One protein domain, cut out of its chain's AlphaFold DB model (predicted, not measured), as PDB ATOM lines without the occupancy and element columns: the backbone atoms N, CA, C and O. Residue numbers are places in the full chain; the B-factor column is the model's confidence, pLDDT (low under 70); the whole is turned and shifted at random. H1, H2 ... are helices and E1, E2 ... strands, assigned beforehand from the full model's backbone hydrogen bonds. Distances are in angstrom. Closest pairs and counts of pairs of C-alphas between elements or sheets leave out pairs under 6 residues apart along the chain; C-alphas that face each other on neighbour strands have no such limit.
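What this domain is: This is residues 6 to 95 of the 98 residues of the protein "TBCC domain-containing protein" of Galerina marginata (strain CBS 339.88) (UniProt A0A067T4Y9). A small parallel sheet, E1 E2 E3, is grazed by H2, and H3 folds back from H2 as a V. The 90 printed residues are of mixed class, with E1 E2 H1 E3 H2 H3 along the chain. The whole is only just loose, close to compact, with radius of gyration of the C-alphas 14.8 A and spans 45 by 33 by 20 A.

Where its parts are: E1, residues 6 to 11, begins at C-alpha 6 (-40.974, -134.659, -26.160); E2 is 23 to 29, H1 37 to 40, E3 64 to 66. H2, 69 to 84, is 22.7 A long; H3, 86 to 94, ends at C-alpha 94 (-30.910, -125.895, -27.965).

How they stand to each other: E2 is parallel to E1, with N 9 and O 26 2.8 A apart, and to E3, with N 65 and O 25 2.9 A apart. E2, H1 and E3 form a strand-helix-strand unit, parallel neighbours joined through a helix, its crossover right-handed. H2 and H3 touch only at the corner, C-alphas 82 and 88 closest at 5.0 A. H2 has every O i to N i+4 pair within hydrogen-bond range; H3 has 0 of 5, but 5 of 6 O i to N i+3 pairs.

The domain as a whole: The printed part has no cut. The link H1 to E3 is long. Residues 37 to 44 and 95 have pLDDT under 70.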
ATOM      1  N   GLN A   6     -42.018-135.668 -26.422       95.06
ATOM      2  CA  GLN A   6     -40.974-134.659 -26.160       95.06
ATOM      3  C   GLN A   6     -41.389-133.278 -26.681       95.06
ATOM      4  O   GLN A   6     -40.776-132.709 -27.578       95.06
ATOM      5  N   THR A   7     -42.519-132.777 -26.186       93.88
ATOM      6  CA  THR A   7     -43.137-131.558 -26.714       93.88
ATOM      7  C   THR A   7     -43.441-130.584 -25.589       93.88
ATOM      8  O   THR A   7     -44.122-130.935 -24.624       93.88
ATOM      9  N   ASP A   8     -42.997-129.343 -25.760       93.31
ATOM     10  CA  ASP A   8     -43.408-128.224 -24.922       93.31
ATOM     11  C   ASP A   8     -44.632-127.545 -25.539       93.31
ATOM     12  O   ASP A   8     -44.655-127.225 -26.730       93.31
ATOM     13  N   VAL A   9     -45.667-127.334 -24.734       94.00
ATOM     14  CA  VAL A   9     -46.962-126.820 -25.177       94.00
ATOM     15  C   VAL A   9     -47.318-125.581 -24.369       94.00
ATOM     16  O   VAL A   9     -47.520-125.648 -23.158       94.00
ATOM     17  N   PHE A  10     -47.456-124.453 -25.060       91.50
ATOM     18  CA  PHE A  10     -47.854-123.183 -24.463       91.50
ATOM     19  C   PHE A  10     -49.289-122.848 -24.865       91.50
ATOM     20  O   PHE A  10     -49.584-122.739 -26.056       91.50
ATOM     21  N   LEU A  11     -50.191-122.698 -23.892       91.81
ATOM     22  CA  LEU A  11     -51.634-122.619 -24.151       91.81
ATOM     23  C   LEU A  11     -52.293-121.404 -23.505       91.81
ATOM     24  O   LEU A  11     -52.003-121.049 -22.367       91.81
ATOM     25  N   SER A  12     -53.235-120.811 -24.237       90.31
ATOM     26  CA  SER A  12     -54.239-119.879 -23.723       90.31
ATOM     27  C   SER A  12     -55.600-120.457 -24.089       90.31
ATOM     28  O   SER A  12     -56.036-120.342 -25.234       90.31
ATOM     29  N   ILE A  13     -56.227-121.156 -23.146       88.00
ATOM     30  CA  ILE A  13     -57.450-121.932 -23.371       88.00
ATOM     31  C   ILE A  13     -58.441-121.720 -22.228       88.00
ATOM     32  O   ILE A  13     -58.048-121.424 -21.103       88.00
ATOM     33  N   SER A  14     -59.729-121.884 -22.519       89.44
ATOM     34  CA  SER A  14     -60.824-121.755 -21.545       89.44
ATOM     35  C   SER A  14     -61.270-123.091 -20.942       89.44
ATOM     36  O   SER A  14     -62.189-123.125 -20.126       89.44
ATOM     37  N   SER A  15     -60.652-124.199 -21.352       91.38
ATOM     38  CA  SER A  15     -61.005-125.556 -20.937       91.38
ATOM     39  C   SER A  15     -59.762-126.382 -20.610       91.38
ATOM     40  O   SER A  15     -58.632-125.914 -20.714       91.38
ATOM     41  N   ASN A  16     -59.976-127.626 -20.185       96.00
ATOM     42  CA  ASN A  16     -58.899-128.552 -19.865       96.00
ATOM     43  C   ASN A  16     -58.367-129.231 -21.139       96.00
ATOM     44  O   ASN A  16     -59.166-129.778 -21.904       96.00
ATOM     45  N   PRO A  17     -57.043-129.235 -21.378       96.88
ATOM     46  CA  PRO A  17     -56.470-129.924 -22.523       96.88
ATOM     47  C   PRO A  17     -56.550-131.443 -22.323       96.88
ATOM     48  O   PRO A  17     -56.398-131.942 -21.209       96.88
ATOM     49  N   ILE A  18     -56.757-132.171 -23.421       97.88
ATOM     50  CA  ILE A  18     -56.812-133.638 -23.440       97.88
ATOM     51  C   ILE A  18     -55.611-134.179 -24.223       97.88
ATOM     52  O   ILE A  18     -55.308-133.690 -25.324       97.88
ATOM     53  N   ILE A  19     -54.947-135.195 -23.675       98.31
ATOM     54  CA  ILE A  19     -53.883-135.962 -24.329       98.31
ATOM     55  C   ILE A  19     -54.218-137.455 -24.368       98.31
ATOM     56  O   ILE A  19     -54.931-137.963 -23.504       98.31
ATOM     57  N   GLU A  20     -53.675-138.149 -25.362       98.38
ATOM     58  CA  GLU A  20     -53.776-139.600 -25.533       98.38
ATOM     59  C   GLU A  20     -52.524-140.111 -26.266       98.38
ATOM     60  O   GLU A  20     -52.015-139.453 -27.173       98.38
ATOM     61  N   ASP A  21     -51.984-141.248 -25.838       98.06
ATOM     62  CA  ASP A  21     -50.776-141.898 -26.367       98.06
ATOM     63  C   ASP A  21     -49.553-140.960 -26.430       98.06
ATOM     64  O   ASP A  21     -48.697-141.040 -27.306       98.06
ATOM     65  N   CYS A  22     -49.481-140.001 -25.506       98.19
ATOM     66  CA  CYS A  22     -48.409-139.011 -25.463       98.19
ATOM     67  C   CYS A  22     -47.329-139.389 -24.442       98.19
ATOM     68  O   CYS A  22     -47.580-140.155 -23.516       98.19
ATOM     69  N   ASN A  23     -46.124-138.831 -24.583       97.25
ATOM     70  CA  ASN A  23     -45.048-139.029 -23.606       97.25
ATOM     71  C   ASN A  23     -44.119-137.812 -23.505       97.25
ATOM     72  O   ASN A  23     -43.741-137.235 -24.522       97.25
ATOM     73  N   THR A  24     -43.683-137.463 -22.293       96.31
ATOM     74  CA  THR A  24     -42.765-136.332 -22.054       96.31
ATOM     75  C   THR A  24     -43.321-135.015 -22.614       96.31
ATOM     76  O   THR A  24     -42.664-134.314 -23.384       96.31
ATOM     77  N   ILE A  25     -44.567-134.692 -22.265       97.00
ATOM     78  CA  ILE A  25     -45.196-133.419 -22.634       97.00
ATOM     79  C   ILE A  25     -45.047-132.425 -21.483       97.00
ATOM     80  O   ILE A  25     -45.364-132.762 -20.344       97.00
ATOM     81  N   ARG A  26     -44.610-131.195 -21.751       95.62
ATOM     82  CA  ARG A  26     -44.564-130.134 -20.732       95.62
ATOM     83  C   ARG A  26     -45.539-129.028 -21.091       95.62
ATOM     84  O   ARG A  26     -45.474-128.478 -22.185       95.62
ATOM     85  N   PHE A  27     -46.439-128.692 -20.178       95.69
ATOM     86  CA  PHE A  27     -47.425-127.634 -20.385       95.69
ATOM     87  C   PHE A  27     -47.033-126.352 -19.656       95.69
ATOM     88  O   PHE A  27     -46.616-126.385 -18.499       95.69
ATOM     89  N   ALA A  28     -47.245-125.214 -20.310       93.00
ATOM     90  CA  ALA A  28     -47.100-123.883 -19.738       93.00
ATOM     91  C   ALA A  28     -48.226-122.956 -20.221       93.00
ATOM     92  O   ALA A  28     -48.908-123.219 -21.216       93.00
ATOM     93  N   GLN A  29     -48.417-121.846 -19.508       90.44
ATOM     94  CA  GLN A  29     -49.302-120.772 -19.961       90.44
ATOM     95  C   GLN A  29     -48.735-120.090 -21.208       90.44
ATOM     96  O   GLN A  29     -47.521-120.061 -21.409       90.44
ATOM     97  N   TYR A  30     -49.615-119.528 -22.035       89.44
ATOM     98  CA  TYR A  30     -49.198-118.852 -23.258       89.44
ATOM     99  C   TYR A  30     -48.279-117.651 -22.960       89.44
ATOM    100  O   TYR A  30     -48.629-116.845 -22.081       89.44
ATOM    101  N   PRO A  31     -47.157-117.493 -23.693       86.25
ATOM    102  CA  PRO A  31     -46.117-116.520 -23.381       86.25
ATOM    103  C   PRO A  31     -46.633-115.093 -23.508       86.25
ATOM    104  O   PRO A  31     -47.251-114.737 -24.516       86.25
ATOM    105  N   ILE A  32     -46.321-114.250 -22.522       83.31
ATOM    106  CA  ILE A  32     -46.692-112.827 -22.532       83.31
ATOM    107  C   ILE A  32     -46.219-112.110 -23.810       83.31
ATOM    108  O   ILE A  32     -47.036-111.404 -24.404       83.31
ATOM    109  N   PRO A  33     -44.981-112.317 -24.319       81.75
ATOM    110  CA  PRO A  33     -44.509-111.621 -25.516       81.75
ATOM    111  C   PRO A  33     -45.310-111.899 -26.791       81.75
ATOM    112  O   PRO A  33     -45.145-111.163 -27.758       81.75
ATOM    113  N   PHE A  34     -46.158-112.928 -26.833       80.38
ATOM    114  CA  PHE A  34     -47.011-113.221 -27.990       80.38
ATOM    115  C   PHE A  34     -48.487-112.932 -27.750       80.38
ATOM    116  O   PHE A  34     -49.306-113.139 -28.651       80.38
ATOM    117  N   ARG A  35     -48.855-112.435 -26.565       82.38
ATOM    118  CA  ARG A  35     -50.218-111.967 -26.331       82.38
ATOM    119  C   ARG A  35     -50.481-110.767 -27.239       82.38
ATOM    120  O   ARG A  35     -49.679-109.841 -27.338       82.38
ATOM    121  N   THR A  36     -51.580-110.842 -27.977       74.62
ATOM    122  CA  THR A  36     -52.074-109.742 -28.810       74.62
ATOM    123  C   THR A  36     -53.167-109.003 -28.049       74.62
ATOM    124  O   THR A  36     -53.740-109.557 -27.115       74.62
ATOM    125  N   ALA A  37     -53.532-107.795 -28.488       63.25
ATOM    126  CA  ALA A  37     -54.619-107.030 -27.869       63.25
ATOM    127  C   ALA A  37     -55.958-107.806 -27.798       63.25
ATOM    128  O   ALA A  37     -56.756-107.569 -26.903       63.25
ATOM    129  N   LEU A  38     -56.183-108.777 -28.696       60.91
ATOM    130  CA  LEU A  38     -57.356-109.666 -28.674       60.91
ATOM    131  C   LEU A  38     -57.324-110.699 -27.530       60.91
ATOM    132  O   LEU A  38     -58.362-111.234 -27.155       60.91
ATOM    133  N   LEU A  39     -56.135-111.004 -27.006       63.28
ATOM    134  CA  LEU A  39     -55.917-111.897 -25.868       63.28
ATOM    135  C   LEU A  39     -55.818-111.127 -24.541       63.28
ATOM    136  O   LEU A  39     -56.057-111.726 -23.499       63.28
ATOM    137  N   ASP A  40     -55.513-109.825 -24.563       59.59
ATOM    138  CA  ASP A  40     -55.380-108.992 -23.354       59.59
ATOM    139  C   ASP A  40     -56.721-108.668 -22.673       59.59
ATOM    140  O   ASP A  40     -56.754-108.458 -21.459       59.59
ATOM    141  N   ASP A  41     -57.840-108.713 -23.408       58.06
ATOM    142  CA  ASP A  41     -59.184-108.648 -22.810       58.06
ATOM    143  C   ASP A  41     -59.480-109.880 -21.927       58.06
ATOM    144  O   ASP A  41     -60.354-109.842 -21.055       58.06
ATOM    145  N   GLN A  42     -58.738-110.980 -22.114       58.84
ATOM    146  CA  GLN A  42     -58.744-112.138 -21.223       58.84
ATOM    147  C   GLN A  42     -57.652-111.942 -20.168       58.84
ATOM    148  O   GLN A  42     -56.475-112.228 -20.383       58.84
ATOM    149  N   LYS A  43     -58.060-111.420 -19.011       60.00
ATOM    150  CA  LYS A  43     -57.227-111.191 -17.826       60.00
ATOM    151  C   LYS A  43     -56.647-112.517 -17.305       60.00
ATOM    152  O   LYS A  43     -57.201-113.104 -16.389       60.00
ATOM    153  N   GLU A  44     -55.550-112.956 -17.921       66.06
ATOM    154  CA  GLU A  44     -54.917-114.275 -17.778       66.06
ATOM    155  C   GLU A  44     -55.828-115.461 -18.148       66.06
ATOM    156  O   GLU A  44     -57.001-115.537 -17.790       66.06
ATOM    157  N   SER A  45     -55.280-116.430 -18.887       70.62
ATOM    158  CA  SER A  45     -55.968-117.697 -19.126       70.62
ATOM    159  C   SER A  45     -56.218-118.405 -17.790       70.62
ATOM    160  O   SER A  45     -55.312-118.456 -16.950       70.62
ATOM    161  N   PRO A  46     -57.422-118.967 -17.569       81.38
ATOM    162  CA  PRO A  46     -57.712-119.680 -16.336       81.38
ATOM    163  C   PRO A  46     -56.726-120.844 -16.145       81.38
ATOM    164  O   PRO A  46     -56.224-121.412 -17.125       81.38
ATOM    165  N   PRO A  47     -56.431-121.229 -14.892       86.12
ATOM    166  CA  PRO A  47     -55.643-122.425 -14.644       86.12
ATOM    167  C   PRO A  47     -56.361-123.638 -15.242       86.12
ATOM    168  O   PRO A  47     -57.580-123.771 -15.129       86.12
ATOM    169  N   PHE A  48     -55.598-124.533 -15.866       92.38
ATOM    170  CA  PHE A  48     -56.117-125.754 -16.474       92.38
ATOM    171  C   PHE A  48     -55.479-126.990 -15.846       92.38
ATOM    172  O   PHE A  48     -54.375-126.945 -15.305       92.38
ATOM    173  N   THR A  49     -56.180-128.116 -15.940       94.62
ATOM    174  CA  THR A  49     -55.676-129.442 -15.575       94.62
ATOM    175  C   THR A  49     -55.693-130.328 -16.809       94.62
ATOM    176  O   THR A  49     -56.724-130.446 -17.467       94.62
ATOM    177  N   VAL A  50     -54.564-130.951 -17.137       96.88
ATOM    178  CA  VAL A  50     -54.469-131.846 -18.297       96.88
ATOM    179  C   VAL A  50     -55.184-133.163 -17.994       96.88
ATOM    180  O   VAL A  50     -54.990-133.756 -16.932       96.88
ATOM    181  N   GLN A  51     -56.003-133.624 -18.935       97.00
ATOM    182  CA  GLN A  51     -56.664-134.924 -18.884       97.00
ATOM    183  C   GLN A  51     -55.925-135.902 -19.788       97.00
ATOM    184  O   GLN A  51     -55.805-135.674 -20.989       97.00
ATOM    185  N   ASP A  52     -55.446-136.996 -19.211       97.81
ATOM    186  CA  ASP A  52     -54.716-138.024 -19.939       97.81
ATOM    187  C   ASP A  52     -55.566-139.283 -20.094       97.81
ATOM    188  O   ASP A  52     -55.807-140.016 -19.136       97.81
ATOM    189  N   PHE A  53     -56.017-139.535 -21.319       97.44
ATOM    190  CA  PHE A  53     -56.893-140.659 -21.636       97.44
ATOM    191  C   PHE A  53     -56.136-141.991 -21.712       97.44
ATOM    192  O   PHE A  53     -56.751-143.051 -21.606       97.44
ATOM    193  N   SER A  54     -54.804-141.965 -21.804       97.19
ATOM    194  CA  SER A  54     -53.972-143.169 -21.706       97.19
ATOM    195  C   SER A  54     -53.641-143.554 -20.267       97.19
ATOM    196  O   SER A  54     -53.164-144.663 -20.022       97.19
ATOM    197  N   HIS A  55     -53.930-142.682 -19.297       96.69
ATOM    198  CA  HIS A  55     -53.696-142.931 -17.879       96.69
ATOM    199  C   HIS A  55     -54.995-142.883 -17.067       96.69
ATOM    200  O   HIS A  55     -55.287-141.944 -16.337       96.69
ATOM    201  N   ILE A  56     -55.764-143.968 -17.138       92.56
ATOM    202  CA  ILE A  56     -57.047-144.125 -16.425       92.56
ATOM    203  C   ILE A  56     -56.906-144.486 -14.930       92.56
ATOM    204  O   ILE A  56     -57.882-144.861 -14.279       92.56
ATOM    205  N   ARG A  57     -55.689-144.455 -14.373       94.31
ATOM    206  CA  ARG A  57     -55.415-144.855 -12.980       94.31
ATOM    207  C   ARG A  57     -55.629-143.669 -12.028       94.31
ATOM    208  O   ARG A  57     -55.397-142.534 -12.426       94.31
ATOM    209  N   PRO A  58     -55.953-143.902 -10.741       93.38
ATOM    210  CA  PRO A  58     -56.143-142.836  -9.748       93.38
ATOM    211  C   PRO A  58     -54.822-142.211  -9.246       93.38
ATOM    212  O   PRO A  58     -54.759-141.683  -8.139       93.38
ATOM    213  N   THR A  59     -53.746-142.305 -10.025       96.12
ATOM    214  CA  THR A  59     -52.445-141.694  -9.726       96.12
ATOM    215  C   THR A  59     -52.196-140.542 -10.697       96.12
ATOM    216  O   THR A  59     -52.816-140.522 -11.759       96.12
ATOM    217  N   PRO A  60     -51.266-139.617 -10.410       96.56
ATOM    218  CA  PRO A  60     -50.824-138.651 -11.412       96.56
ATOM    219  C   PRO A  60     -50.351-139.356 -12.690       96.56
ATOM    220  O   PRO A  60     -49.733-140.425 -12.612       96.56
ATOM    221  N   SER A  61     -50.663-138.768 -13.845       97.56
ATOM    222  CA  SER A  61     -50.156-139.259 -15.125       97.56
ATOM    223  C   SER A  61     -48.636-139.072 -15.196       97.56
ATOM    224  O   SER A  61     -48.139-138.016 -14.803       97.56
ATOM    225  N   PRO A  62     -47.891-140.064 -15.714       97.38
ATOM    226  CA  PRO A  62     -46.467-139.920 -15.995       97.38
ATOM    227  C   PRO A  62     -46.180-139.270 -17.362       97.38
ATOM    228  O   PRO A  62     -45.025-138.983 -17.663       97.38
ATOM    229  N   HIS A  63     -47.189-139.074 -18.218       97.94
ATOM    230  CA  HIS A  63     -46.998-138.670 -19.616       97.94
ATOM    231  C   HIS A  63     -46.813-137.163 -19.801       97.94
ATOM    232  O   HIS A  63     -46.333-136.728 -20.852       97.94
ATOM    233  N   PHE A  64     -47.178-136.368 -18.793       97.44
ATOM    234  CA  PHE A  64     -47.019-134.924 -18.828       97.44
ATOM    235  C   PHE A  64     -46.533-134.346 -17.500       97.44
ATOM    236  O   PHE A  64     -46.669-134.948 -16.437       97.44
ATOM    237  N   SER A  65     -46.020-133.124 -17.568       96.62
ATOM    238  CA  SER A  65     -45.754-132.278 -16.412       96.62
ATOM    239  C   SER A  65     -46.138-130.828 -16.699       96.62
ATOM    240  O   SER A  65     -46.306-130.416 -17.850       96.62
ATOM    241  N   MET A  66     -46.295-130.041 -15.636       95.44
ATOM    242  CA  MET A  66     -46.333-128.585 -15.754       95.44
ATOM    243  C   MET A  66     -44.899-128.059 -15.747       95.44
ATOM    244  O   MET A  66     -44.075-128.510 -14.949       95.44
ATOM    245  N   MET A  67     -44.599-127.123 -16.641       93.75
ATOM    246  CA  MET A  67     -43.300-126.465 -16.707       93.75
ATOM    247  C   MET A  67     -43.084-125.596 -15.462       93.75
ATOM    248  O   MET A  67     -43.998-124.892 -15.030       93.75
ATOM    249  N   GLY A  68     -41.882-125.657 -14.885       91.12
ATOM    250  CA  GLY A  68     -41.502-124.808 -13.756       91.12
ATOM    251  C   GLY A  68     -41.232-123.363 -14.178       91.12
ATOM    252  O   GLY A  68     -40.970-123.087 -15.348       91.12
ATOM    253  N   ASP A  69     -41.249-122.443 -13.213       88.19
ATOM    254  CA  ASP A  69     -41.100-121.008 -13.487       88.19
ATOM    255  C   ASP A  69     -39.749-120.645 -14.120       88.19
ATOM    256  O   ASP A  69     -39.702-119.765 -14.971       88.19
ATOM    257  N   ALA A  70     -38.658-121.324 -13.741       88.19
ATOM    258  CA  ALA A  70     -37.331-121.074 -14.312       88.19
ATOM    259  C   ALA A  70     -37.305-121.360 -15.825       88.19
ATOM    260  O   ALA A  70     -37.074-120.448 -16.614       88.19
ATOM    261  N   ASP A  71     -37.658-122.587 -16.220       88.75
ATOM    262  CA  ASP A  71     -37.747-123.002 -17.626       88.75
ATOM    263  C   ASP A  71     -38.708-122.109 -18.420       88.75
ATOM    264  O   ASP A  71     -38.412-121.695 -19.541       88.75
ATOM    265  N   LYS A  72     -39.861-121.780 -17.824       87.12
ATOM    266  CA  LYS A  72     -40.847-120.897 -18.445       87.12
ATOM    267  C   LYS A  72     -40.247-119.518 -18.720       87.12
ATOM    268  O   LYS A  72     -40.369-119.029 -19.839       87.12
ATOM    269  N   ASN A  73     -39.611-118.899 -17.728       88.06
ATOM    270  CA  ASN A  73     -39.025-117.564 -17.860       88.06
ATOM    271  C   ASN A  73     -37.900-117.536 -18.901       88.06
ATOM    272  O   ASN A  73     -37.830-116.595 -19.689       88.06
ATOM    273  N   ASP A  74     -37.061-118.571 -18.945       87.69
ATOM    274  CA  ASP A  74     -35.991-118.689 -19.937       87.69
ATOM    275  C   ASP A  74     -36.556-118.771 -21.360       87.69
ATOM    276  O   ASP A  74     -36.091-118.068 -22.266       87.69
ATOM    277  N   ILE A  75     -37.612-119.568 -21.555       86.31
ATOM    278  CA  ILE A  75     -38.281-119.688 -22.850       86.31
ATOM    279  C   ILE A  75     -38.998-118.387 -23.218       86.31
ATOM    280  O   ILE A  75     -38.830-117.915 -24.338       86.31
ATOM    281  N   GLU A  76     -39.747-117.756 -22.309       86.81
ATOM    282  CA  GLU A  76     -40.405-116.467 -22.579       86.81
ATOM    283  C   GLU A  76     -39.394-115.379 -22.957       86.81
ATOM    284  O   GLU A  76     -39.600-114.645 -23.927       86.81
ATOM    285  N   HIS A  77     -38.275-115.307 -22.234       86.62
ATOM    286  CA  HIS A  77     -37.193-114.380 -22.531       86.62
ATOM    287  C   HIS A  77     -36.613-114.635 -23.929       86.62
ATOM    288  O   HIS A  77     -36.359-113.695 -24.692       86.62
ATOM    289  N   TRP A  78     -36.370-115.897 -24.283       84.75
ATOM    290  CA  TRP A  78     -35.872-116.247 -25.609       84.75
ATOM    291  C   TRP A  78     -36.885-115.918 -26.709       84.75
ATOM    292  O   TRP A  78     -36.523-115.312 -27.715       84.75
ATOM    293  N   LEU A  79     -38.155-116.258 -26.497       83.75
ATOM    294  CA  LEU A  79     -39.245-116.012 -27.434       83.75
ATOM    295  C   LEU A  79     -39.421-114.516 -27.715       83.75
ATOM    296  O   LEU A  79     -39.633-114.135 -28.864       83.75
ATOM    297  N   GLY A  80     -39.268-113.673 -26.689       84.69
ATOM    298  CA  GLY A  80     -39.222-112.220 -26.846       84.69
ATOM    299  C   GLY A  80     -38.094-111.772 -27.780       84.69
ATOM    300  O   GLY A  80     -38.350-111.041 -28.731       84.69
ATOM    301  N   ARG A  81     -36.867-112.281 -27.590       85.44
ATOM    302  CA  ARG A  81     -35.745-111.970 -28.498       85.44
ATOM    303  C   ARG A  81     -35.995-112.460 -29.924       85.44
ATOM    304  O   ARG A  81     -35.737-111.720 -30.863       85.44
ATOM    305  N   ALA A  82     -36.498-113.682 -30.088       83.25
ATOM    306  CA  ALA A  82     -36.759-114.268 -31.402       83.25
ATOM    307  C   ALA A  82     -37.885-113.551 -32.166       83.25
ATOM    308  O   ALA A  82     -37.876-113.532 -33.397       83.25
ATOM    309  N   ARG A  83     -38.844-112.953 -31.446       81.94
ATOM    310  CA  ARG A  83     -39.877-112.087 -32.026       81.94
ATOM    311  C   ARG A  83     -39.269-110.833 -32.660       81.94
ATOM    312  O   ARG A  83     -39.710-110.443 -33.740       81.94
ATOM    313  N   ASP A  84     -38.296-110.223 -31.990       84.25
ATOM    314  CA  ASP A  84     -37.673-108.968 -32.421       84.25
ATOM    315  C   ASP A  84     -36.552-109.192 -33.452       84.25
ATOM    316  O   ASP A  84     -36.363-108.377 -34.355       84.25
ATOM    317  N   ASP A  85     -35.832-110.311 -33.342       84.94
ATOM    318  CA  ASP A  85     -34.731-110.698 -34.222       84.94
ATOM    319  C   ASP A  85     -34.835-112.189 -34.621       84.94
ATOM    320  O   ASP A  85     -34.509-113.087 -33.832       84.94
ATOM    321  N   PRO A  86     -35.236-112.486 -35.872       79.88
ATOM    322  CA  PRO A  86     -35.398-113.852 -36.364       79.88
ATOM    323  C   PRO A  86     -34.111-114.683 -36.375       79.88
ATOM    324  O   PRO A  86     -34.192-115.909 -36.470       79.88
ATOM    325  N   THR A  87     -32.924-114.070 -36.283       83.06
ATOM    326  CA  THR A  87     -31.653-114.816 -36.243       83.06
ATOM    327  C   THR A  87     -31.548-115.706 -35.008       83.06
ATOM    328  O   THR A  87     -30.903-116.748 -35.064       83.06
ATOM    329  N   TYR A  88     -32.270-115.387 -33.930       79.62
ATOM    330  CA  TYR A  88     -32.323-116.230 -32.739       79.62
ATOM    331  C   TYR A  88     -33.034-117.565 -32.976       79.62
ATOM    332  O   TYR A  88     -32.792-118.499 -32.219       79.62
ATOM    333  N   THR A  89     -33.845-117.715 -34.032       76.75
ATOM    334  CA  THR A  89     -34.547-118.980 -34.333       76.75
ATOM    335  C   THR A  89     -33.600-120.153 -34.597       76.75
ATOM    336  O   THR A  89     -33.973-121.296 -34.334       76.75
ATOM    337  N   SER A  90     -32.354-119.902 -35.019       79.31
ATOM    338  CA  SER A  90     -31.339-120.954 -35.169       79.31
ATOM    339  C   SER A  90     -30.915-121.583 -33.837       79.31
ATOM    340  O   SER A  90     -30.373-122.684 -33.822       79.31
ATOM    341  N   GLU A  91     -31.168-120.904 -32.718       76.69
ATOM    342  CA  GLU A  91     -30.867-121.378 -31.365       76.69
ATOM    343  C   GLU A  91     -32.026-122.184 -30.753       76.69
ATOM    344  O   GLU A  91     -31.829-122.849 -29.738       76.69
ATOM    345  N   LEU A  92     -33.211-122.181 -31.384       71.81
ATOM    346  CA  LEU A  92     -34.409-122.895 -30.921       71.81
ATOM    347  C   LEU A  92     -34.134-124.377 -30.584       71.81
ATOM    348  O   LEU A  92     -34.564-124.820 -29.519       71.81
ATOM    349  N   PRO A  93     -33.373-125.149 -31.391       76.19
ATOM    350  CA  PRO A  93     -33.115-126.555 -31.083       76.19
ATOM    351  C   PRO A  93     -32.358-126.789 -29.770       76.19
ATOM    352  O   PRO A  93     -32.408-127.893 -29.242       76.19
ATOM    353  N   LYS A  94     -31.649-125.784 -29.234       77.31
ATOM    354  CA  LYS A  94     -30.910-125.895 -27.965       77.31
ATOM    355  C   LYS A  94     -31.816-125.773 -26.738       77.31
ATOM    356  O   LYS A  94     -31.399-126.141 -25.646       77.31
ATOM    357  N   LEU A  95     -33.018-125.229 -26.920       68.44
ATOM    358  CA  LEU A  95     -33.980-124.950 -25.852       68.44
ATOM    359  C   LEU A  95     -35.132-125.950 -25.817       68.44
ATOM    360  O   LEU A  95     -35.807-126.069 -24.798       68.44
TER     361      LEU A  95